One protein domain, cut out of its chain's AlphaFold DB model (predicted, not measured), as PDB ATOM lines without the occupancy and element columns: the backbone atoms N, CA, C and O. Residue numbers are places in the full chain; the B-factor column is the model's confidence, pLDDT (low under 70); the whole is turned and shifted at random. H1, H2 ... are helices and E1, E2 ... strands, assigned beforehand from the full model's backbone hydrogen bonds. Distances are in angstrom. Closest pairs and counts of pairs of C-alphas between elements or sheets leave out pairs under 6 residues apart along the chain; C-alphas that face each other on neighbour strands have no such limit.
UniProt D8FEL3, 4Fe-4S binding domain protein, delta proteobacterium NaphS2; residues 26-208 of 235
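This is residues 26 to 208 of the 235 residues of the protein "4Fe-4S binding domain protein" of delta proteobacterium NaphS2 (UniProt D8FEL3). The domain has two lobes: the first is a strongly twisted sheet, E3 E1 E2 E5 E4, with H3 on one face and H4 on the other, and the second is two small two-stranded sheets, E6 with E9 and E7 with E8, with H6 and a long loop beside them. H5 and the link after it lead from the first lobe to the second, and a tail, residues 195 to 208, runs back to the first. The 183 printed residues hold six named helices and nine named strands, in the order H1 E1 H2 E2 H3 E3 H4 E4 E5 H5 E6 H6 E7 E8 E9; the class is mixed, with under half of the residues in named elements. The whole is compact, with a radius of gyration of the C-alphas of 17.1 A and spans of 56 by 41 by 31 A.

H1, residues 26 to 30, begins at C-alpha 26 (206.469, 223.343, 182.991). E1 is residues 35 to 39, 13.8 A long, H2 41 to 48, E2 58 to 63, 14.2 A, H3 64 to 72, 12.7 A, and E3 77 to 79. H4, residues 81 to 93, is 18.6 A long. E4 is residues 97 to 100, E5 108 to 112, H5 118 to 125, E6 137 to 141, 13.4 A, H6 151 to 155, E7 161 to 164 and E8 167 to 170. E9, residues 190 to 194, 13.6 A, ends at C-alpha 194 (213.234, 233.941, 168.633).

E1 and E2 are antiparallel, with N 38 and O 60 2.9 A apart, as are E2 and E5, with N 61 and O 109 at 2.9 A. E4 and E5 form a hairpin, with N 99 and O 110 at 2.8 A; E3 and E1 meet only at a point. H3 is on the sheet at a height of 7.7 A, over E1 and E2; its Ala 67 and Leu 36 of E1 have C-alphas 5.3 A apart. H4, on the opposite face at 9.1 A, is over E2 and E5 and only just over E1, with 3 of its 13 C-alphas. H1 touches H4 (residues 81 to 85 alone), the closest C-alphas being those of Glu 26 and Leu 85, 7.0 A. H1, H2 and H5 only graze the sheet. E6 and E9 are antiparallel, with N 140 and O 191 at 2.8 A; E7 and E8 form a hairpin, with N 169 and O 162 at 2.8 A. The closest C-alphas of E6 and E8 are those of Val 141 and Val 169, 6.6 A; those of H6 and E7 are Leu 153 and Leu 161, 5.4 A. In each helix every O i to N i+4 pair is within hydrogen-bond range.

The two C-alphas farthest apart, of Arg 72 and Asp 165, are 55.8 A apart. The printed part has no cut; its long links are H5 to E6 and E8 to E9. Its mean pLDDT is 93.4, and residues 197 to 201 are under 70.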
ATOM      1  N   GLU A  26     207.699 223.637 182.259       91.25
ATOM      2  CA  GLU A  26     206.469 223.343 182.991       91.25
ATOM      3  C   GLU A  26     205.491 222.536 182.131       91.25
ATOM      4  O   GLU A  26     204.915 221.557 182.592       91.25
ATOM      5  N   GLU A  27     205.337 222.897 180.856       91.62
ATOM      6  CA  GLU A  27     204.453 222.182 179.927       91.62
ATOM      7  C   GLU A  27     205.016 220.814 179.524       91.62
ATOM      8  O   GLU A  27     204.257 219.866 179.310       91.62
ATOM      9  N   LEU A  28     206.344 220.681 179.445       93.19
ATOM     10  CA  LEU A  28     207.002 219.390 179.244       93.19
ATOM     11  C   LEU A  28     206.785 218.457 180.440       93.19
ATOM     12  O   LEU A  28     206.502 217.275 180.237       93.19
ATOM     13  N   VAL A  29     206.897 218.986 181.660       94.06
ATOM     14  CA  VAL A  29     206.742 218.234 182.911       94.06
ATOM     15  C   VAL A  29     205.277 217.871 183.168       94.06
ATOM     16  O   VAL A  29     204.989 216.713 183.454       94.06
ATOM     17  N   LYS A  30     204.319 218.788 182.980       94.00
ATOM     18  CA  LYS A  30     202.875 218.520 183.173       94.00
ATOM     19  C   LYS A  30     202.330 217.388 182.294       94.00
ATOM     20  O   LYS A  30     201.320 216.780 182.634       94.00
ATOM     21  N   LYS A  31     202.974 217.098 181.159       93.44
ATOM     22  CA  LYS A  31     202.602 215.988 180.264       93.44
ATOM     23  C   LYS A  31     203.085 214.620 180.747       93.44
ATOM     24  O   LYS A  31     202.702 213.603 180.167       93.44
ATOM     25  N   GLN A  32     203.942 214.579 181.764       95.12
ATOM     26  CA  GLN A  32     204.512 213.342 182.278       95.12
ATOM     27  C   GLN A  32     203.567 212.681 183.277       95.12
ATOM     28  O   GLN A  32     202.791 213.334 183.969       95.12
ATOM     29  N   LYS A  33     203.641 211.351 183.351       94.94
ATOM     30  CA  LYS A  33     202.843 210.544 184.289       94.94
ATOM     31  C   LYS A  33     203.649 210.034 185.480       94.94
ATOM     32  O   LYS A  33     203.068 209.604 186.467       94.94
ATOM     33  N   LYS A  34     204.976 210.037 185.363       96.88
ATOM     34  CA  LYS A  34     205.899 209.528 186.373       96.88
ATOM     35  C   LYS A  34     207.124 210.420 186.427       96.88
ATOM     36  O   LYS A  34     207.664 210.772 185.376       96.88
ATOM     37  N   PHE A  35     207.531 210.744 187.646       98.25
ATOM     38  CA  PHE A  35     208.576 211.708 187.947       98.25
ATOM     39  C   PHE A  35     209.570 211.072 188.909       98.25
ATOM     40  O   PHE A  35     209.189 210.426 189.887       98.25
ATOM     41  N   LEU A  36     210.848 211.249 188.620       98.38
ATOM     42  CA  LEU A  36     211.943 210.819 189.469       98.38
ATOM     43  C   LEU A  36     213.022 211.893 189.425       98.38
ATOM     44  O   LEU A  36     213.279 212.469 188.368       98.38
ATOM     45  N   VAL A  37     213.678 212.133 190.553       98.50
ATOM     46  CA  VAL A  37     214.918 212.907 190.585       98.50
ATOM     47  C   VAL A  37     216.085 212.009 190.949       98.50
ATOM     48  O   VAL A  37     215.993 211.140 191.818       98.50
ATOM     49  N   ALA A  38     217.189 212.217 190.246       97.94
ATOM     50  CA  ALA A  38     218.458 211.569 190.497       97.94
ATOM     51  C   ALA A  38     219.540 212.610 190.826       97.94
ATOM     52  O   ALA A  38     219.466 213.760 190.363       97.94
ATOM     53  N   PRO A  39     220.591 212.205 191.557       96.44
ATOM     54  CA  PRO A  39     221.791 213.010 191.718       96.44
ATOM     55  C   PRO A  39     222.386 213.408 190.362       96.44
ATOM     56  O   PRO A  39     222.500 212.587 189.448       96.44
ATOM     57  N   CYS A  40     222.822 214.658 190.229       95.69
ATOM     58  CA  CYS A  40     223.533 215.136 189.052       95.69
ATOM     59  C   CYS A  40     224.847 214.364 188.890       95.69
ATOM     60  O   CYS A  40     225.808 214.590 189.628       95.69
ATOM     61  N   ILE A  41     224.900 213.475 187.895       94.44
ATOM     62  CA  ILE A  41     226.058 212.603 187.673       94.44
ATOM     63  C   ILE A  41     227.348 213.394 187.442       94.44
ATOM     64  O   ILE A  41     228.383 213.040 187.994       94.44
ATOM     65  N   CYS A  42     227.269 214.508 186.708       95.06
ATOM     66  CA  CYS A  42     228.428 215.353 186.427       95.06
ATOM     67  C   CYS A  42     228.967 215.994 187.716       95.06
ATOM     68  O   CYS A  42     230.160 215.942 187.993       95.06
ATOM     69  N   ARG A  43     228.080 216.544 188.558       94.94
ATOM     70  CA  ARG A  43     228.483 217.140 189.839       94.94
ATOM     71  C   ARG A  43     229.010 216.085 190.809       94.94
ATOM     72  O   ARG A  43     229.992 216.333 191.499       94.94
ATOM     73  N   LYS A  44     228.382 214.906 190.850       94.25
ATOM     74  CA  LYS A  44     228.859 213.763 191.637       94.25
ATOM     75  C   LYS A  44     230.270 213.355 191.214       94.25
ATOM     76  O   LYS A  44     231.106 213.139 192.083       94.25
ATOM     77  N   GLU A  45     230.544 213.287 189.911       94.44
ATOM     78  CA  GLU A  45     231.872 212.962 189.387       94.44
ATOM     79  C   GLU A  45     232.934 213.975 189.833       94.44
ATOM     80  O   GLU A  45     233.978 213.566 190.337       94.44
ATOM     81  N   HIS A  46     232.667 215.281 189.714       93.88
ATOM     82  CA  HIS A  46     233.599 216.312 190.186       93.88
ATOM     83  C   HIS A  46     233.820 216.241 191.704       93.88
ATOM     84  O   HIS A  46     234.968 216.238 192.145       93.88
ATOM     85  N   ARG A  47     232.759 216.065 192.506       93.06
ATOM     86  CA  ARG A  47     232.890 215.937 193.971       93.06
ATOM     87  C   ARG A  47     233.755 214.753 194.390       93.06
ATOM     88  O   ARG A  47     234.529 214.876 195.331       93.06
ATOM     89  N   LEU A  48     233.667 213.624 193.683       93.00
ATOM     90  CA  LEU A  48     234.531 212.462 193.938       93.00
ATOM     91  C   LEU A  48     236.019 212.755 193.685       93.00
ATOM     92  O   LEU A  48     236.868 212.085 194.262       93.00
ATOM     93  N   LYS A  49     236.333 213.757 192.856       93.06
ATOM     94  CA  LYS A  49     237.700 214.232 192.589       93.06
ATOM     95  C   LYS A  49     238.140 215.358 193.537       93.06
ATOM     96  O   LYS A  49     239.247 215.858 193.389       93.06
ATOM     97  N   GLY A  50     237.302 215.758 194.497       92.44
ATOM     98  CA  GLY A  50     237.555 216.923 195.354       92.44
ATOM     99  C   GLY A  50     237.310 218.269 194.660       92.44
ATOM    100  O   GLY A  50     237.763 219.297 195.149       92.44
ATOM    101  N   GLU A  51     236.600 218.269 193.530       90.75
ATOM    102  CA  GLU A  51     236.263 219.453 192.735       90.75
ATOM    103  C   GLU A  51     234.742 219.710 192.721       90.75
ATOM    104  O   GLU A  51     233.937 218.929 193.239       90.75
ATOM    105  N   GLY A  52     234.323 220.779 192.043       84.00
ATOM    106  CA  GLY A  52     232.923 221.062 191.729       84.00
ATOM    107  C   GLY A  52     232.348 222.212 192.546       84.00
ATOM    108  O   GLY A  52     233.065 223.136 192.916       84.00
ATOM    109  N   CYS A  53     231.037 222.172 192.786       90.12
ATOM    110  CA  CYS A  53     230.309 223.249 193.451       90.12
ATOM    111  C   CYS A  53     229.251 222.757 194.445       90.12
ATOM    112  O   CYS A  53     228.856 221.579 194.477       90.12
ATOM    113  N   ASP A  54     228.730 223.709 195.215       91.94
ATOM    114  CA  ASP A  54     227.738 223.478 196.268       91.94
ATOM    115  C   ASP A  54     226.288 223.502 195.768       91.94
ATOM    116  O   ASP A  54     225.351 223.341 196.547       91.94
ATOM    117  N   LYS A  55     226.089 223.613 194.447       94.19
ATOM    118  CA  LYS A  55     224.756 223.592 193.831       94.19
ATOM    119  C   LYS A  55     223.992 222.295 194.181       94.19
ATOM    120  O   LYS A  55     224.618 221.234 194.318       94.19
ATOM    121  N   PRO A  56     222.645 222.335 194.272       94.94
ATOM    122  CA  PRO A  56     221.832 221.213 194.758       94.94
ATOM    123  C   PRO A  56     222.071 219.918 193.983       94.94
ATOM    124  O   PRO A  56     222.052 219.942 192.759       94.94
ATOM    125  N   MET A  57     222.281 218.786 194.664       95.25
ATOM    126  CA  MET A  57     222.647 217.523 194.004       95.25
ATOM    127  C   MET A  57     221.495 216.900 193.199       95.25
ATOM    128  O   MET A  57     221.729 216.413 192.096       95.25
ATOM    129  N   ASP A  58     220.272 216.955 193.716       96.12
ATOM    130  CA  ASP A  58     219.073 216.377 193.101       96.12
ATOM    131  C   ASP A  58     218.534 217.295 191.991       96.12
ATOM    132  O   ASP A  58     217.570 218.030 192.175       96.12
ATOM    133  N   THR A  59     219.205 217.293 190.833       95.75
ATOM    134  CA  THR A  59     218.867 218.160 189.684       95.75
ATOM    135  C   THR A  59     218.794 217.427 188.341       95.75
ATOM    136  O   THR A  59     218.738 218.058 187.283       95.75
ATOM    137  N   CYS A  60     218.812 216.090 188.351       96.56
ATOM    138  CA  CYS A  60     218.544 215.277 187.167       96.56
ATOM    139  C   CYS A  60     217.098 214.778 187.224       96.56
ATOM    140  O   CYS A  60     216.814 213.777 187.879       96.56
ATOM    141  N   LEU A  61     216.185 215.494 186.569       98.19
ATOM    142  CA  LEU A  61     214.779 215.108 186.490       98.19
ATOM    143  C   LEU A  61     214.600 214.075 185.379       98.19
ATOM    144  O   LEU A  61     215.038 214.296 184.249       98.19
ATOM    145  N   VAL A  62     213.958 212.956 185.690       97.94
ATOM    146  CA  VAL A  62     213.769 211.816 184.788       97.94
ATOM    147  C   VAL A  62     212.288 211.451 184.744       97.94
ATOM    148  O   VAL A  62     211.603 211.458 185.766       97.94
ATOM    149  N   PHE A  63     211.788 211.122 183.553       97.31
ATOM    150  CA  PHE A  63     210.362 210.935 183.302       97.31
ATOM    151  C   PHE A  63     210.056 209.631 182.564       97.31
ATOM    152  O   PHE A  63     210.913 209.050 181.889       97.31
ATOM    153  N   GLY A  64     208.804 209.178 182.679       93.44
ATOM    154  CA  GLY A  64     208.274 208.039 181.925       93.44
ATOM    155  C   GLY A  64     209.120 206.771 182.082       93.44
ATOM    156  O   GLY A  64     209.483 206.398 183.196       93.44
ATOM    157  N   TRP A  65     209.481 206.140 180.959       92.94
ATOM    158  CA  TRP A  65     210.291 204.914 180.958       92.94
ATOM    159  C   TRP A  65     211.668 205.104 181.614       92.94
ATOM    160  O   TRP A  65     212.211 204.169 182.200       92.94
ATOM    161  N   GLY A  66     212.238 206.314 181.535       95.06
ATOM    162  CA  GLY A  66     213.492 206.638 182.206       95.06
ATOM    163  C   GLY A  66     213.323 206.603 183.722       95.06
ATOM    164  O   GLY A  66     214.164 206.042 184.416       95.06
ATOM    165  N   ALA A  67     212.208 207.131 184.233       97.06
ATOM    166  CA  ALA A  67     211.894 207.074 185.657       97.06
ATOM    167  C   ALA A  67     211.696 205.623 186.125       97.06
ATOM    168  O   ALA A  67     212.226 205.248 187.167       97.06
ATOM    169  N   ASP A  68     211.018 204.782 185.332       96.56
ATOM    170  CA  ASP A  68     210.891 203.344 185.622       96.56
ATOM    171  C   ASP A  68     212.255 202.649 185.700       96.56
ATOM    172  O   ASP A  68     212.507 201.856 186.607       96.56
ATOM    173  N   TYR A  69     213.149 202.939 184.751       96.44
ATOM    174  CA  TYR A  69     214.494 202.373 184.740       96.44
ATOM    175  C   TYR A  69     215.300 202.809 185.970       96.44
ATOM    176  O   TYR A  69     215.936 201.973 186.612       96.44
ATOM    177  N   TYR A  70     215.271 204.098 186.308       97.56
ATOM    178  CA  TYR A  70     216.018 204.632 187.446       97.56
ATOM    179  C   TYR A  70     215.509 204.076 188.777       97.56
ATOM    180  O   TYR A  70     216.322 203.692 189.614       97.56
ATOM    181  N   GLU A  71     214.191 203.985 188.959       97.69
ATOM    182  CA  GLU A  71     213.584 203.427 190.169       97.69
ATOM    183  C   GLU A  71     213.978 201.957 190.364       97.69
ATOM    184  O   GLU A  71     214.482 201.593 191.425       97.69
ATOM    185  N   ARG A  72     213.845 201.122 189.322       97.38
ATOM    186  CA  ARG A  72     214.181 199.684 189.383       97.38
ATOM    187  C   ARG A  72     215.641 199.409 189.737       97.38
ATOM    188  O   ARG A  72     215.943 198.347 190.268       97.38
ATOM    189  N   ASN A  73     216.534 200.340 189.412       97.69
ATOM    190  CA  ASN A  73     217.970 200.212 189.651       97.69
ATOM    191  C   ASN A  73     218.455 201.032 190.861       97.69
ATOM    192  O   ASN A  73     219.660 201.119 191.082       97.69
ATOM    193  N   GLY A  74     217.554 201.660 191.629       96.88
ATOM    194  CA  GLY A  74     217.922 202.456 192.806       96.88
ATOM    195  C   GLY A  74     218.774 203.691 192.485       96.88
ATOM    196  O   GLY A  74     219.628 204.081 193.276       96.88
ATOM    197  N   LEU A  75     218.579 204.296 191.309       96.75
ATOM    198  CA  LEU A  75     219.394 205.414 190.808       96.75
ATOM    199  C   LEU A  75     218.841 206.800 191.172       96.75
ATOM    200  O   LEU A  75     219.432 207.816 190.809       96.75
ATOM    201  N   GLY A  76     217.709 206.857 191.867       96.88
ATOM    202  CA  GLY A  76     217.079 208.098 192.301       96.88
ATOM    203  C   GLY A  76     215.831 207.834 193.132       96.88
ATOM    204  O   GLY A  76     215.581 206.702 193.545       96.88
ATOM    205  N   ARG A  77     215.047 208.885 193.363       97.69
ATOM    206  CA  ARG A  77     213.825 208.842 194.174       97.69
ATOM    207  C   ARG A  77     212.624 209.336 193.377       97.69
ATOM    208  O   ARG A  77     212.723 210.328 192.655       97.69
ATOM    209  N   VAL A  78     211.496 208.645 193.509       98.25
ATOM    210  CA  VAL A  78     210.222 209.079 192.923       98.25
ATOM    211  C   VAL A  78     209.766 210.363 193.612       98.25
ATOM    212  O   VAL A  78     209.909 210.495 194.826       98.25
ATOM    213  N   ILE A  79     209.242 211.299 192.824       98.31
ATOM    214  CA  ILE A  79     208.779 212.612 193.285       98.31
ATOM    215  C   ILE A  79     207.406 212.940 192.706       98.31
ATOM    216  O   ILE A  79     206.901 212.237 191.826       98.31
ATOM    217  N   THR A  80     206.791 214.009 193.199       98.25
ATOM    218  CA  THR A  80     205.521 214.517 192.667       98.25
ATOM    219  C   THR A  80     205.751 215.530 191.543       98.25
ATOM    220  O   THR A  80     206.865 216.008 191.310       98.25
ATOM    221  N   LEU A  81     204.675 215.880 190.832       97.19
ATOM    222  CA  LEU A  81     204.685 217.003 189.893       97.19
ATOM    223  C   LEU A  81     205.057 218.316 190.599       97.19
ATOM    224  O   LEU A  81     205.869 219.068 190.075       97.19
ATOM    225  N   GLU A  82     204.484 218.569 191.777       97.88
ATOM    226  CA  GLU A  82     204.753 219.763 192.591       97.88
ATOM    227  C   GLU A  82     206.238 219.861 192.943       97.88
ATOM    228  O   GLU A  82     206.896 220.824 192.566       97.88
ATOM    229  N   GLU A  83     206.809 218.791 193.494       98.12
ATOM    230  CA  GLU A  83     208.233 218.749 193.821       98.12
ATOM    231  C   GLU A  83     209.127 218.897 192.574       98.12
ATOM    232  O   GLU A  83     210.202 219.493 192.627       98.12
ATOM    233  N   THR A  84     208.684 218.399 191.416       97.69
ATOM    234  CA  THR A  84     209.405 218.608 190.153       97.69
ATOM    235  C   THR A  84     209.443 220.089 189.766       97.69
ATOM    236  O   THR A  84     210.478 220.576 189.307       97.69
ATOM    237  N   LEU A  85     208.326 220.804 189.928       96.31
ATOM    238  CA  LEU A  85     208.240 222.238 189.654       96.31
ATOM    239  C   LEU A  85     209.093 223.039 190.647       96.31
ATOM    240  O   LEU A  85     209.813 223.938 190.214       96.31
ATOM    241  N   ASP A  86     209.117 222.649 191.923       96.62
ATOM    242  CA  ASP A  86     209.981 223.260 192.941       96.62
ATOM    243  C   ASP A  86     211.469 223.097 192.596       96.62
ATOM    244  O   ASP A  86     212.252 224.042 192.705       96.62
ATOM    245  N   ILE A  87     211.878 221.918 192.111       97.06
ATOM    246  CA  ILE A  87     213.256 221.682 191.650       97.06
ATOM    247  C   ILE A  87     213.596 222.574 190.450       97.06
ATOM    248  O   ILE A  87     214.711 223.094 190.376       97.06
ATOM    249  N   LEU A  88     212.668 222.767 189.507       95.94
ATOM    250  CA  LEU A  88     212.875 223.666 188.366       95.94
ATOM    251  C   LEU A  88     212.981 225.132 188.800       95.94
ATOM    252  O   LEU A  88     213.841 225.850 188.287       95.94
ATOM    253  N   GLN A  89     212.158 225.568 189.754       94.50
ATOM    254  CA  GLN A  89     212.242 226.913 190.317       94.50
ATOM    255  C   GLN A  89     213.582 227.123 191.027       94.50
ATOM    256  O   GLN A  89     214.304 228.072 190.723       94.50
ATOM    257  N   LYS A  90     213.962 226.200 191.914       95.31
ATOM    258  CA  LYS A  90     215.244 226.263 192.618       95.31
ATOM    259  C   LYS A  90     216.426 226.216 191.652       95.31
ATOM    260  O   LYS A  90     217.448 226.847 191.890       95.31
ATOM    261  N   ALA A  91     216.305 225.486 190.546       95.25
ATOM    262  CA  ALA A  91     217.308 225.485 189.493       95.25
ATOM    263  C   ALA A  91     217.494 226.875 188.863       95.25
ATOM    264  O   ALA A  91     218.638 227.282 188.668       95.25
ATOM    265  N   ASP A  92     216.416 227.612 188.586       94.00
ATOM    266  CA  ASP A  92     216.497 228.999 188.109       94.00
ATOM    267  C   ASP A  92     217.151 229.913 189.157       94.00
ATOM    268  O   ASP A  92     218.129 230.598 188.854       94.00
ATOM    269  N   GLU A  93     216.707 229.856 190.414       93.56
ATOM    270  CA  GLU A  93     217.298 230.614 191.533       93.56
ATOM    271  C   GLU A  93     218.809 230.348 191.662       93.56
ATOM    272  O   GLU A  93     219.613 231.267 191.794       93.56
ATOM    273  N   GLU A  94     219.223 229.095 191.483       94.38
ATOM    274  CA  GLU A  94     220.617 228.660 191.547       94.38
ATOM    275  C   GLU A  94     221.414 228.884 190.248       94.38
ATOM    276  O   GLU A  94     222.618 228.619 190.214       94.38
ATOM    277  N   GLY A  95     220.801 229.382 189.173       94.44
ATOM    278  CA  GLY A  95     221.509 229.711 187.931       94.44
ATOM    279  C   GLY A  95     221.813 228.493 187.060       94.44
ATOM    280  O   GLY A  95     222.815 228.462 186.343       94.44
ATOM    281  N   LEU A  96     220.977 227.462 187.146       95.81
ATOM    282  CA  LEU A  96     221.125 226.219 186.404       95.81
ATOM    283  C   LEU A  96     220.372 226.289 185.071       95.81
ATOM    284  O   LEU A  96     219.177 226.560 185.005       95.81
ATOM    285  N   VAL A  97     221.076 225.980 183.988       96.44
ATOM    286  CA  VAL A  97     220.518 225.893 182.637       96.44
ATOM    287  C   VAL A  97     219.652 224.644 182.520       96.44
ATOM    288  O   VAL A  97     220.112 223.539 182.815       96.44
ATOM    289  N   LEU A  98     218.426 224.807 182.025       96.44
ATOM    290  CA  LEU A  98     217.520 223.694 181.761       96.44
ATOM    291  C   LEU A  98     217.852 223.029 180.424       96.44
ATOM    292  O   LEU A  98     217.788 223.651 179.358       96.44
ATOM    293  N   GLN A  99     218.195 221.745 180.491       95.69
ATOM    294  CA  GLN A  99     218.594 220.938 179.345       95.69
ATOM    295  C   GLN A  99     217.721 219.680 179.217       95.69
ATOM    296  O   GLN A  99     218.146 218.591 179.620       95.69
ATOM    297  N   PRO A 100     216.491 219.786 178.676       95.69
ATOM    298  CA  PRO A 100     215.726 218.615 178.267       95.69
ATOM    299  C   PRO A 100     216.462 217.798 177.210       95.69
ATOM    300  O   PRO A 100     217.256 218.320 176.414       95.69
ATOM    301  N   SER A 101     216.106 216.519 177.116       95.06
ATOM    302  CA  SER A 101     216.436 215.723 175.936       95.06
ATOM    303  C   SER A 101     215.980 216.443 174.657       95.06
ATOM    304  O   SER A 101     214.932 217.095 174.621       95.06
ATOM    305  N   ASN A 102     216.757 216.325 173.580       93.19
ATOM    306  CA  ASN A 102     216.451 216.959 172.299       93.19
ATOM    307  C   ASN A 102     215.385 216.168 171.516       93.19
ATOM    308  O   ASN A 102     215.661 215.571 170.476       93.19
ATOM    309  N   SER A 103     214.184 216.111 172.087       92.62
ATOM    310  CA  SER A 103     212.957 215.569 171.510       92.62
ATOM    311  C   SER A 103     211.730 216.263 172.120       92.62
ATOM    312  O   SER A 103     211.832 216.957 173.138       92.62
ATOM    313  N   GLN A 104     210.569 216.111 171.482       91.94
ATOM    314  CA  GLN A 104     209.292 216.618 171.994       91.94
ATOM    315  C   GLN A 104     208.794 215.739 173.148       91.94
ATOM    316  O   GLN A 104     208.393 216.254 174.189       91.94
ATOM    317  N   GLU A 105     208.895 214.418 172.996       92.25
ATOM    318  CA  GLU A 105     208.752 213.442 174.078       92.25
ATOM    319  C   GLU A 105     210.080 213.330 174.830       92.25
ATOM    320  O   GLU A 105     211.016 212.663 174.375       92.25
ATOM    321  N   ILE A 106     210.198 214.045 175.945       95.12
ATOM    322  CA  ILE A 106     211.421 214.071 176.754       95.12
ATOM    323  C   ILE A 106     211.526 212.838 177.658       95.12
ATOM    324  O   ILE A 106     210.523 212.297 178.109       95.12
ATOM    325  N   VAL A 107     212.758 212.418 177.944       95.50
ATOM    326  CA  VAL A 107     213.062 211.384 178.952       95.50
ATOM    327  C   VAL A 107     213.680 211.997 180.208       95.50
ATOM    328  O   VAL A 107     213.547 211.446 181.298       95.50
ATOM    329  N   ASN A 108     214.328 213.152 180.074       96.50
ATOM    330  CA  ASN A 108     214.926 213.868 181.187       96.50
ATOM    331  C   ASN A 108     214.944 215.383 180.959       96.50
ATOM    332  O   ASN A 108     214.873 215.851 179.820       96.50
ATOM    333  N   ILE A 109     215.089 216.124 182.056       97.31
ATOM    334  CA  ILE A 109     215.576 217.504 182.100       97.31
ATOM    335  C   ILE A 109     216.758 217.524 183.064       97.31
ATOM    336  O   ILE A 109     216.612 217.229 184.248       97.31
ATOM    337  N   CYS A 110     217.939 217.874 182.562       95.19
ATOM    338  CA  CYS A 110     219.081 218.155 183.423       95.19
ATOM    339  C   CYS A 110     219.098 219.646 183.769       95.19
ATOM    340  O   CYS A 110     219.082 220.473 182.859       95.19
ATOM    341  N   CYS A 111     219.176 219.993 185.055       96.44
ATOM    342  CA  CYS A 111     219.453 221.367 185.477       96.44
ATOM    343  C   CYS A 111     220.956 221.500 185.749       96.44
ATOM    344  O   CYS A 111     221.489 220.941 186.716       96.44
ATOM    345  N   CYS A 112     221.650 222.189 184.846       93.50
ATOM    346  CA  CYS A 112     223.100 222.126 184.708       93.50
ATOM    347  C   CYS A 112     223.791 223.460 184.995       93.50
ATOM    348  O   CYS A 112     223.336 224.518 184.582       93.50
ATOM    349  N   CYS A 113     224.952 223.390 185.631       90.81
ATOM    350  CA  CYS A 113     225.863 224.509 185.861       90.81
ATOM    351  C   CYS A 113     227.084 224.399 184.934       90.81
ATOM    352  O   CYS A 113     227.487 223.295 184.556       90.81
ATOM    353  N   GLY A 114     227.655 225.534 184.533       89.00
ATOM    354  CA  GLY A 114     228.790 225.607 183.608       89.00
ATOM    355  C   GLY A 114     230.127 225.154 184.202       89.00
ATOM    356  O   GLY A 114     231.082 224.970 183.454       89.00
ATOM    357  N   ASP A 115     230.188 224.959 185.519       87.19
ATOM    358  CA  ASP A 115     231.372 224.535 186.275       87.19
ATOM    359  C   ASP A 115     231.551 223.006 186.333       87.19
ATOM    360  O   ASP A 115     232.679 222.527 186.305       87.19
ATOM    361  N   CYS A 116     230.457 222.239 186.377       89.56
ATOM    362  CA  CYS A 116     230.473 220.780 186.519       89.56
ATOM    363  C   CYS A 116     229.882 220.056 185.308       89.56
ATOM    364  O   CYS A 116     230.211 218.899 185.063       89.56
ATOM    365  N   CYS A 117     228.935 220.658 184.580       92.69
ATOM    366  CA  CYS A 117     228.244 219.941 183.512       92.69
ATOM    367  C   CYS A 117     229.186 219.700 182.336       92.69
ATOM    368  O   CYS A 117     229.563 220.639 181.635       92.69
ATOM    369  N   LEU A 118     229.479 218.430 182.053       90.81
ATOM    370  CA  LEU A 118     230.344 218.052 180.940       90.81
ATOM    371  C   LEU A 118     229.834 218.628 179.613       90.81
ATOM    372  O   LEU A 118     230.636 219.069 178.802       90.81
ATOM    373  N   VAL A 119     228.520 218.722 179.389       92.88
ATOM    374  CA  VAL A 119     227.982 219.343 178.165       92.88
ATOM    375  C   VAL A 119     228.290 220.840 178.116       92.88
ATOM    376  O   VAL A 119     228.799 221.327 177.106       92.88
ATOM    377  N   LEU A 120     228.005 221.576 179.193       94.75
ATOM    378  CA  LEU A 120     228.191 223.028 179.221       94.75
ATOM    379  C   LEU A 120     229.669 223.423 179.215       94.75
ATOM    380  O   LEU A 120     230.015 224.369 178.517       94.75
ATOM    381  N   ILE A 121     230.545 222.676 179.894       94.19
ATOM    382  CA  ILE A 121     232.002 222.888 179.853       94.19
ATOM    383  C   ILE A 121     232.515 222.769 178.412       94.19
ATOM    384  O   ILE A 121     233.288 223.613 177.955       94.19
ATOM    385  N   HIS A 122     232.073 221.744 177.674       92.69
ATOM    386  CA  HIS A 122     232.472 221.566 176.277       92.69
ATOM    387  C   HIS A 122     231.921 222.677 175.378       92.69
ATOM    388  O   HIS A 122     232.659 223.185 174.537       92.69
ATOM    389  N   LEU A 123     230.661 223.088 175.569       93.25
ATOM    390  CA  LEU A 123     230.094 224.223 174.835       93.25
ATOM    391  C   LEU A 123     230.886 225.502 175.121       93.25
ATOM    392  O   LEU A 123     231.349 226.143 174.187       93.25
ATOM    393  N   LYS A 124     231.122 225.836 176.391       94.06
ATOM    394  CA  LYS A 124     231.802 227.068 176.813       94.06
ATOM    395  C   LYS A 124     233.189 227.248 176.177       94.06
ATOM    396  O   LYS A 124     233.584 228.378 175.892       94.06
ATOM    397  N   ARG A 125     233.905 226.143 175.924       93.62
ATOM    398  CA  ARG A 125     235.225 226.113 175.259       93.62
ATOM    399  C   ARG A 125     235.167 226.311 173.741       93.62
ATOM    400  O   ARG A 125     236.194 226.589 173.131       93.62
ATOM    401  N   HIS A 126     234.004 226.144 173.116       93.75
ATOM    402  CA  HIS A 126     233.842 226.383 171.686       93.75
ATOM    403  C   HIS A 126     233.830 227.899 171.400       93.75
ATOM    404  O   HIS A 126     233.250 228.654 172.182       93.75
ATOM    405  N   PRO A 127     234.409 228.379 170.282       92.56
ATOM    406  CA  PRO A 127     234.383 229.807 169.941       92.56
ATOM    407  C   PRO A 127     232.965 230.332 169.674       92.56
ATOM    408  O   PRO A 127     232.677 231.498 169.928       92.56
ATOM    409  N   VAL A 128     232.069 229.466 169.191       93.31
ATOM    410  CA  VAL A 128     230.689 229.813 168.808       93.31
ATOM    411  C   VAL A 128     229.707 228.783 169.385       93.31
ATOM    412  O   VAL A 128     229.200 227.936 168.641       93.31
ATOM    413  N   PRO A 129     229.499 228.713 170.714       93.94
ATOM    414  CA  PRO A 129     228.660 227.674 171.315       93.94
ATOM    415  C   PRO A 129     227.198 227.763 170.888       93.94
ATOM    416  O   PRO A 129     226.526 226.735 170.866       93.94
ATOM    417  N   ALA A 130     226.710 228.941 170.486       91.88
ATOM    418  CA  ALA A 130     225.341 229.108 170.007       91.88
ATOM    419  C   ALA A 130     225.023 228.216 168.794       91.88
ATOM    420  O   ALA A 130     223.925 227.684 168.718       91.88
ATOM    421  N   LYS A 131     225.995 227.971 167.899       88.69
ATOM    422  CA  LYS A 131     225.824 227.075 166.734       88.69
ATOM    423  C   LYS A 131     225.846 225.587 167.093       88.69
ATOM    424  O   LYS A 131     225.440 224.748 166.292       88.69
ATOM    425  N   MET A 132     226.382 225.244 168.263       87.62
ATOM    426  CA  MET A 132     226.420 223.868 168.761       87.62
ATOM    427  C   MET A 132     225.236 223.554 169.667       87.62
ATOM    428  O   MET A 132     224.787 222.409 169.713       87.62
ATOM    429  N   ALA A 133     224.748 224.547 170.406       87.44
ATOM    430  CA  ALA A 133     223.557 224.426 171.218       87.44
ATOM    431  C   ALA A 133     222.319 224.315 170.320       87.44
ATOM    432  O   ALA A 133     222.173 225.015 169.328       87.44
ATOM    433  N   SER A 134     221.397 223.430 170.689       86.38
ATOM    434  CA  SER A 134     220.061 223.416 170.097       86.38
ATOM    435  C   SER A 134     219.202 224.372 170.923       86.38
ATOM    436  O   SER A 134     218.747 223.978 171.995       86.38
ATOM    437  N   ALA A 135     219.034 225.621 170.483       87.62
ATOM    438  CA  ALA A 135     218.338 226.656 171.251       87.62
ATOM    439  C   ALA A 135     217.514 227.582 170.349       87.62
ATOM    440  O   ALA A 135     218.055 228.331 169.542       87.62
ATOM    441  N   ALA A 136     216.193 227.583 170.531       89.44
ATOM    442  CA  ALA A 136     215.281 228.333 169.666       89.44
ATOM    443  C   ALA A 136     215.194 229.840 169.986       89.44
ATOM    444  O   ALA A 136     214.517 230.592 169.278       89.44
ATOM    445  N   PHE A 137     215.860 230.271 171.059       91.88
ATOM    446  CA  PHE A 137     215.818 231.632 171.573       91.88
ATOM    447  C   PHE A 137     217.219 232.219 171.739       91.88
ATOM    448  O   PHE A 137     218.232 231.511 171.807       91.88
ATOM    449  N   VAL A 138     217.256 233.539 171.830       94.19
ATOM    450  CA  VAL A 138     218.428 234.345 172.156       94.19
ATOM    451  C   VAL A 138     217.964 235.514 173.020       94.19
ATOM    452  O   VAL A 138     216.834 235.973 172.880       94.19
ATOM    453  N   ALA A 139     218.800 235.941 173.961       95.31
ATOM    454  CA  ALA A 139     218.490 237.097 174.790       95.31
ATOM    455  C   ALA A 139     218.809 238.403 174.037       95.31
ATOM    456  O   ALA A 139     219.738 238.443 173.225       95.31
ATOM    457  N   ARG A 140     218.054 239.460 174.341       95.50
ATOM    458  CA  ARG A 140     218.221 240.838 173.865       95.50
ATOM    459  C   ARG A 140     218.251 241.769 175.077       95.50
ATOM    460  O   ARG A 140     217.517 241.524 176.028       95.50
ATOM    461  N   VAL A 141     219.070 242.815 175.026       96.00
ATOM    462  CA  VAL A 141     219.091 243.879 176.041       96.00
ATOM    463  C   VAL A 141     218.309 245.079 175.520       96.00
ATOM    464  O   VAL A 141     218.443 245.435 174.347       96.00
ATOM    465  N   ASP A 142     217.496 245.674 176.381       96.25
ATOM    466  CA  ASP A 142     216.990 247.029 176.239       96.25
ATOM    467  C   ASP A 142     217.919 247.992 176.991       96.25
ATOM    468  O   ASP A 142     218.067 247.927 178.210       96.25
ATOM    469  N   THR A 143     218.606 248.858 176.252       95.06
ATOM    470  CA  THR A 143     219.574 249.792 176.834       95.06
ATOM    471  C   THR A 143     218.894 250.926 177.591       95.06
ATOM    472  O   THR A 143     219.504 251.477 178.489       95.06
ATOM    473  N   GLU A 144     217.639 251.266 177.287       95.62
ATOM    474  CA  GLU A 144     216.954 252.386 177.953       95.62
ATOM    475  C   GLU A 144     216.593 252.073 179.413       95.62
ATOM    476  O   GLU A 144     216.521 252.970 180.252       95.62
ATOM    477  N   THR A 145     216.388 250.794 179.726       96.50
ATOM    478  CA  THR A 145     215.996 250.300 181.055       96.50
ATOM    479  C   THR A 145     217.141 249.611 181.798       96.50
ATOM    480  O   THR A 145     217.020 249.284 182.984       96.50
ATOM    481  N   CYS A 146     218.274 249.366 181.138       97.69
ATOM    482  CA  CYS A 146     219.423 248.720 181.758       97.69
ATOM    483  C   CYS A 146     220.147 249.691 182.701       97.69
ATOM    484  O   CYS A 146     220.616 250.745 182.298       97.69
ATOM    485  N   ILE A 147     220.274 249.296 183.970       97.31
ATOM    486  CA  ILE A 147     220.901 250.108 185.028       97.31
ATOM    487  C   ILE A 147     222.369 249.741 185.308       97.31
ATOM    488  O   ILE A 147     222.905 250.105 186.350       97.31
ATOM    489  N   GLY A 148     222.990 248.919 184.459       96.94
ATOM    490  CA  GLY A 148     224.402 248.549 184.602       96.94
ATOM    491  C   GLY A 148     224.774 247.727 185.846       96.94
ATOM    492  O   GLY A 148     225.931 247.707 186.234       96.94
ATOM    493  N   CYS A 149     223.829 247.021 186.481       96.94
ATOM    494  CA  CYS A 149     224.066 246.303 187.750       96.94
ATOM    495  C   CYS A 149     224.871 244.988 187.651       96.94
ATOM    496  O   CYS A 149     225.065 244.318 188.661       96.94
ATOM    497  N   GLU A 150     225.264 244.572 186.444       97.19
ATOM    498  CA  GLU A 150     226.097 243.390 186.158       97.19
ATOM    499  C   GLU A 150     225.566 242.007 186.603       97.19
ATOM    500  O   GLU A 150     226.133 240.987 186.219       97.19
ATOM    501  N   THR A 151     224.422 241.907 187.289       96.19
ATOM    502  CA  THR A 151     223.859 240.623 187.775       96.19
ATOM    503  C   THR A 151     223.693 239.580 186.661       96.19
ATOM    504  O   THR A 151     223.884 238.377 186.851       96.19
ATOM    505  N   CYS A 152     223.364 240.027 185.449       96.50
ATOM    506  CA  CYS A 152     223.223 239.147 184.295       96.50
ATOM    507  C   CYS A 152     224.550 238.508 183.835       96.50
ATOM    508  O   CYS A 152     224.516 237.390 183.310       96.50
ATOM    509  N   LEU A 153     225.697 239.169 184.049       96.94
ATOM    510  CA  LEU A 153     227.025 238.646 183.717       96.94
ATOM    511  C   LEU A 153     227.344 237.443 184.610       96.94
ATOM    512  O   LEU A 153     227.688 236.381 184.092       96.94
ATOM    513  N   GLU A 154     227.129 237.573 185.923       93.50
ATOM    514  CA  GLU A 154     227.361 236.506 186.912       93.50
ATOM    515  C   GLU A 154     226.510 235.261 186.638       93.50
ATOM    516  O   GLU A 154     226.946 234.118 186.796       93.50
ATOM    517  N   ARG A 155     225.272 235.474 186.186       94.62
ATOM    518  CA  ARG A 155     224.300 234.399 185.941       94.62
ATOM    519  C   ARG A 155     224.569 233.676 184.615       94.62
ATOM    520  O   ARG A 155     224.097 232.552 184.403       94.62
ATOM    521  N   CYS A 156     225.345 234.276 183.710       96.75
ATOM    522  CA  CYS A 156     225.591 233.744 182.378       96.75
ATOM    523  C   CYS A 156     226.621 232.603 182.365       96.75
ATOM    524  O   CYS A 156     227.828 232.817 182.298       96.75
ATOM    525  N   GLN A 157     226.142 231.362 182.260       95.62
ATOM    526  CA  GLN A 157     227.007 230.171 182.203       95.62
ATOM    527  C   GLN A 157     227.918 230.094 180.957       95.62
ATOM    528  O   GLN A 157     228.824 229.264 180.910       95.62
ATOM    529  N   MET A 158     227.678 230.935 179.944       96.44
ATOM    530  CA  MET A 158     228.417 230.958 178.675       96.44
ATOM    531  C   MET A 158     229.254 232.224 178.477       96.44
ATOM    532  O   MET A 158     229.817 232.384 177.399       96.44
ATOM    533  N   GLU A 159     229.319 233.134 179.460       96.00
ATOM    534  CA  GLU A 159     230.025 234.425 179.322       96.00
ATOM    535  C   GLU A 159     229.611 235.151 178.029       96.00
ATOM    536  O   GLU A 159     230.431 235.572 177.214       96.00
ATOM    537  N   ALA A 160     228.304 235.173 177.768       97.44
ATOM    538  CA  ALA A 160     227.734 235.795 176.581       97.44
ATOM    539  C   ALA A 160     227.437 237.284 176.790       97.44
ATOM    540  O   ALA A 160     227.035 237.941 175.839       97.44
ATOM    541  N   LEU A 161     227.596 237.797 178.008       97.50
ATOM    542  CA  LEU A 161     227.314 239.176 178.387       97.50
ATOM    543  C   LEU A 161     228.605 239.869 178.819       97.50
ATOM    544  O   LEU A 161     229.477 239.239 179.415       97.50
ATOM    545  N   ARG A 162     228.700 241.161 178.518       97.38
ATOM    546  CA  ARG A 162     229.747 242.082 178.979       97.38
ATOM    547  C   ARG A 162     229.163 243.487 179.095       97.38
ATOM    548  O   ARG A 162     228.098 243.730 178.534       97.38
ATOM    549  N   MET A 163     229.872 244.389 179.761       97.62
ATOM    550  CA  MET A 163     229.495 245.800 179.825       97.62
ATOM    551  C   MET A 163     230.117 246.596 178.670       97.62
ATOM    552  O   MET A 163     231.283 246.384 178.329       97.62
ATOM    553  N   GLU A 164     229.335 247.497 178.079       96.19
ATOM    554  CA  GLU A 164     229.766 248.571 177.176       96.19
ATOM    555  C   GLU A 164     228.975 249.835 177.498       96.19
ATOM    556  O   GLU A 164     227.749 249.773 177.572       96.19
ATOM    557  N   ASP A 165     229.668 250.961 177.677       91.25
ATOM    558  CA  ASP A 165     229.057 252.274 177.927       91.25
ATOM    559  C   ASP A 165     227.944 252.222 178.992       91.25
ATOM    560  O   ASP A 165     226.832 252.680 178.757       91.25
ATOM    561  N   ASP A 166     228.235 251.590 180.136       93.19
ATOM    562  CA  ASP A 166     227.336 251.376 181.286       93.19
ATOM    563  C   ASP A 166     226.124 250.449 181.059       93.19
ATOM    564  O   ASP A 166     225.334 250.217 181.977       93.19
ATOM    565  N   HIS A 167     226.009 249.813 179.890       95.94
ATOM    566  CA  HIS A 167     224.929 248.875 179.579       95.94
ATOM    567  C   HIS A 167     225.456 247.468 179.287       95.94
ATOM    568  O   HIS A 167     226.583 247.261 178.831       95.94
ATOM    569  N   ALA A 168     224.625 246.459 179.547       97.69
ATOM    570  CA  ALA A 168     224.952 245.090 179.175       97.69
ATOM    571  C   ALA A 168     224.817 244.897 177.655       97.69
ATOM    572  O   ALA A 168     223.846 245.332 177.039       97.69
ATOM    573  N   VAL A 169     225.750 244.167 177.047       97.50
ATOM    574  CA  VAL A 169     225.717 243.796 175.626       97.50
ATOM    575  C   VAL A 169     225.887 242.288 175.474       97.50
ATOM    576  O   VAL A 169     226.704 241.661 176.151       97.50
ATOM    577  N   ILE A 170     225.107 241.691 174.566       97.06
ATOM    578  CA  ILE A 170     225.076 240.241 174.334       97.06
ATOM    579  C   ILE A 170     225.886 239.855 173.097       97.06
ATOM    580  O   ILE A 170     225.569 240.227 171.968       97.06
ATOM    581  N   ASN A 171     226.853 238.965 173.294       96.88
ATOM    582  CA  ASN A 171     227.459 238.183 172.232       96.88
ATOM    583  C   ASN A 171     226.526 237.022 171.822       96.88
ATOM    584  O   ASN A 171     226.420 235.991 172.498       96.88
ATOM    585  N   ARG A 172     225.861 237.173 170.670       94.94
ATOM    586  CA  ARG A 172     224.889 236.197 170.138       94.94
ATOM    587  C   ARG A 172     225.512 234.861 169.722       94.94
ATOM    588  O   ARG A 172     224.803 233.853 169.743       94.94
ATOM    589  N   ASP A 173     226.807 234.843 169.406       94.81
ATOM    590  CA  ASP A 173     227.567 233.625 169.097       94.81
ATOM    591  C   ASP A 173     227.833 232.781 170.350       94.81
ATOM    592  O   ASP A 173     228.030 231.566 170.254       94.81
ATOM    593  N   ARG A 174     227.782 233.411 171.532       96.31
ATOM    594  CA  ARG A 174     227.930 232.744 172.832       96.31
ATOM    595  C   ARG A 174     226.603 232.429 173.520       96.31
ATOM    596  O   ARG A 174     226.510 231.461 174.271       96.31
ATOM    597  N   CYS A 175     225.560 233.219 173.269       96.56
ATOM    598  CA  CYS A 175     224.263 233.042 173.914       96.56
ATOM    599  C   CYS A 175     223.575 231.741 173.468       96.56
ATOM    600  O   CYS A 175     223.204 231.592 172.306       96.56
ATOM    601  N   ILE A 176     223.337 230.828 174.414       95.19
ATOM    602  CA  ILE A 176     222.638 229.550 174.184       95.19
ATOM    603  C   ILE A 176     221.139 229.604 174.525       95.19
ATOM    604  O   ILE A 176     220.505 228.559 174.621       95.19
ATOM    605  N   GLY A 177     220.575 230.793 174.763       94.75
ATOM    606  CA  GLY A 177     219.130 230.971 174.945       94.75
ATOM    607  C   GLY A 177     218.542 230.384 176.235       94.75
ATOM    608  O   GLY A 177     217.397 229.947 176.222       94.75
ATOM    609  N   CYS A 178     219.301 230.345 177.337       95.69
ATOM    610  CA  CYS A 178     218.846 229.765 178.610       95.69
ATOM    611  C   CYS A 178     217.958 230.688 179.465       95.69
ATOM    612  O   CYS A 178     217.293 230.204 180.373       95.69
ATOM    613  N   GLY A 179     217.946 231.999 179.209       95.69
ATOM    614  CA  GLY A 179     217.054 232.944 179.895       95.69
ATOM    615  C   GLY A 179     217.404 233.287 181.350       95.69
ATOM    616  O   GLY A 179     216.720 234.116 181.933       95.69
ATOM    617  N   LEU A 180     218.477 232.734 181.931       96.75
ATOM    618  CA  LEU A 180     218.888 233.018 183.325       96.75
ATOM    619  C   LEU A 180     219.196 234.500 183.599       96.75
ATOM    620  O   LEU A 180     219.041 234.981 184.715       96.75
ATOM    621  N   CYS A 181     219.663 235.219 182.578       96.44
ATOM    622  CA  CYS A 181     219.906 236.659 182.652       96.44
ATOM    623  C   CYS A 181     218.601 237.467 182.682       96.44
ATOM    624  O   CYS A 181     218.558 238.521 183.302       96.44
ATOM    625  N   VAL A 182     217.542 236.963 182.049       96.00
ATOM    626  CA  VAL A 182     216.227 237.607 182.035       96.00
ATOM    627  C   VAL A 182     215.536 237.405 183.379       96.00
ATOM    628  O   VAL A 182     215.101 238.373 183.983       96.00
ATOM    629  N   SER A 183     215.513 236.171 183.904       94.00
ATOM    630  CA  SER A 183     214.832 235.851 185.174       94.00
ATOM    631  C   SER A 183     215.398 236.576 186.400       94.00
ATOM    632  O   SER A 183     214.764 236.593 187.449       94.00
ATOM    633  N   THR A 184     216.596 237.149 186.282       93.88
ATOM    634  CA  THR A 184     217.341 237.772 187.380       93.88
ATOM    635  C   THR A 184     217.519 239.280 187.227       93.88
ATOM    636  O   THR A 184     218.122 239.888 188.109       93.88
ATOM    637  N   CYS A 185     217.103 239.869 186.100       95.44
ATOM    638  CA  CYS A 185     217.339 241.281 185.826       95.44
ATOM    639  C   CYS A 185     216.421 242.136 186.712       95.44
ATOM    640  O   CYS A 185     215.208 242.053 186.557       95.44
ATOM    641  N   PRO A 186     216.954 242.971 187.621       95.56
ATOM    642  CA  PRO A 186     216.118 243.742 188.544       95.56
ATOM    643  C   PRO A 186     215.403 244.926 187.879       95.56
ATOM    644  O   PRO A 186     214.490 245.487 188.475       95.56
ATOM    645  N   SER A 187     215.838 245.333 186.682       95.69
ATOM    646  CA  SER A 187     215.252 246.440 185.921       95.69
ATOM    647  C   SER A 187     214.466 245.982 184.693       95.69
ATOM    648  O   SER A 187     214.116 246.814 183.863       95.69
ATOM    649  N   ASP A 188     214.232 244.669 184.552       94.12
ATOM    650  CA  ASP A 188     213.526 244.058 183.417       94.12
ATOM    651  C   ASP A 188     214.100 244.428 182.029       94.12
ATOM    652  O   ASP A 188     213.415 244.353 181.017       94.12
ATOM    653  N   ALA A 189     215.390 244.771 181.961       96.12
ATOM    654  CA  ALA A 189     216.067 245.235 180.744       96.12
ATOM    655  C   ALA A 189     216.503 244.118 179.778       96.12
ATOM    656  O   ALA A 189     217.255 244.348 178.830       96.12
ATOM    657  N   LEU A 190     216.136 242.869 180.050       95.19
ATOM    658  CA  LEU A 190     216.586 241.692 179.316       95.19
ATOM    659  C   LEU A 190     215.367 240.896 178.871       95.19
ATOM    660  O   LEU A 190     214.517 240.566 179.685       95.19
ATOM    661  N   HIS A 191     215.326 240.513 177.596       94.50
ATOM    662  CA  HIS A 191     214.171 239.840 177.001       94.50
ATOM    663  C   HIS A 191     214.603 238.638 176.162       94.50
ATOM    664  O   HIS A 191     215.710 238.608 175.620       94.50
ATOM    665  N   MET A 192     213.722 237.648 176.011       93.94
ATOM    666  CA  MET A 192     213.946 236.509 175.115       93.94
ATOM    667  C   MET A 192     213.263 236.724 173.766       93.94
ATOM    668  O   MET A 192     212.048 236.881 173.690       93.94
ATOM    669  N   GLU A 193     214.026 236.618 172.682       91.44
ATOM    670  CA  GLU A 193     213.513 236.657 171.312       91.44
ATOM    671  C   GLU A 193     213.774 235.334 170.581       91.44
ATOM    672  O   GLU A 193     214.675 234.558 170.918       91.44
ATOM    673  N   ARG A 194     212.975 235.060 169.545       89.25
ATOM    674  CA  ARG A 194     213.234 233.941 168.633       89.25
ATOM    675  C   ARG A 194     214.535 234.188 167.891       89.25
ATOM    676  O   ARG A 194     214.753 235.268 167.349       89.25
ATOM    677  N   ARG A 195     215.373 233.160 167.799       88.06
ATOM    678  CA  ARG A 195     216.605 233.272 167.026       88.06
ATOM    679  C   ARG A 195     216.291 233.395 165.520       88.06
ATOM    680  O   ARG A 195     215.611 232.515 164.979       88.06
ATOM    681  N   PRO A 196     216.774 234.443 164.825       74.62
ATOM    682  CA  PRO A 196     216.565 234.611 163.388       74.62
ATOM    683  C   PRO A 196     217.214 233.468 162.601       74.62
ATOM    684  O   PRO A 196     218.321 233.051 162.925       74.62
ATOM    685  N   GLY A 197     216.540 232.946 161.573       66.44
ATOM    686  CA  GLY A 197     217.084 231.888 160.703       66.44
ATOM    687  C   GLY A 197     217.159 230.483 161.319       66.44
ATOM    688  O   GLY A 197     217.335 229.516 160.588       66.44
ATOM    689  N   GLU A 198     216.951 230.345 162.632       57.00
ATOM    690  CA  GLU A 198     216.828 229.056 163.336       57.00
ATOM    691  C   GLU A 198     215.373 228.699 163.680       57.00
ATOM    692  O   GLU A 198     215.100 227.738 164.406       57.00
ATOM    693  N   ALA A 199     214.418 229.441 163.112       42.50
ATOM    694  CA  ALA A 199     213.019 229.049 163.044       42.50
ATOM    695  C   ALA A 199     212.899 227.727 162.261       42.50
ATOM    696  O   ALA A 199     212.677 227.732 161.056       42.50
ATOM    697  N   GLY A 200     213.084 226.592 162.939       50.53
ATOM    698  CA  GLY A 200     212.875 225.275 162.339       50.53
ATOM    699  C   GLY A 200     213.997 224.254 162.487       50.53
ATOM    700  O   GLY A 200     214.058 223.348 161.660       50.53
ATOM    701  N   MET A 201     214.837 224.294 163.532       60.88
ATOM    702  CA  MET A 201     215.430 223.018 163.956       60.88
ATOM    703  C   MET A 201     214.296 222.185 164.564       60.88
ATOM    704  O   MET A 201     213.979 222.316 165.745       60.88
ATOM    705  N   GLU A 202     213.597 221.430 163.712       76.75
ATOM    706  CA  GLU A 202     212.444 220.636 164.113       76.75
ATOM    707  C   GLU A 202     212.889 219.670 165.206       76.75
ATOM    708  O   GLU A 202     213.685 218.754 164.983       76.75
ATOM    709  N   VAL A 203     212.406 219.921 166.421       87.94
ATOM    710  CA  VAL A 203     212.698 219.058 167.555       87.94
ATOM    711  C   VAL A 203     212.085 217.692 167.233       87.94
ATOM    712  O   VAL A 203     210.871 217.620 167.008       87.94
ATOM    713  N   PRO A 204     212.875 216.605 167.206       91.88
ATOM    714  CA  PRO A 204     212.375 215.287 166.832       91.88
ATOM    715  C   PRO A 204     211.222 214.864 167.736       91.88
ATOM    716  O   PRO A 204     211.243 215.137 168.937       91.88
ATOM    717  N   LYS A 205     210.230 214.148 167.197       92.25
ATOM    718  CA  LYS A 205     209.056 213.729 167.983       92.25
ATOM    719  C   LYS A 205     209.448 212.953 169.246       92.25
ATOM    720  O   LYS A 205     208.967 213.265 170.327       92.25
ATOM    721  N   ASN A 206     210.388 212.017 169.125       92.25
ATOM    722  CA  ASN A 206     210.818 211.146 170.217       92.25
ATOM    723  C   ASN A 206     212.316 210.804 170.145       92.25
ATOM    724  O   ASN A 206     213.027 211.198 169.216       92.25
ATOM    725  N   GLN A 207     212.798 210.053 171.139       90.56
ATOM    726  CA  GLN A 207     214.206 209.659 171.252       90.56
ATOM    727  C   GLN A 207     214.703 208.794 170.086       90.56
ATOM    728  O   GLN A 207     215.859 208.936 169.683       90.56
ATOM    729  N   MET A 208     213.850 207.941 169.509       91.75
ATOM    730  CA  MET A 208     214.217 207.111 168.355       91.75
ATOM    731  C   MET A 208     214.436 207.965 167.105       91.75
ATOM    732  O   MET A 208     215.468 207.837 166.449       91.75
TER     733      MET A 208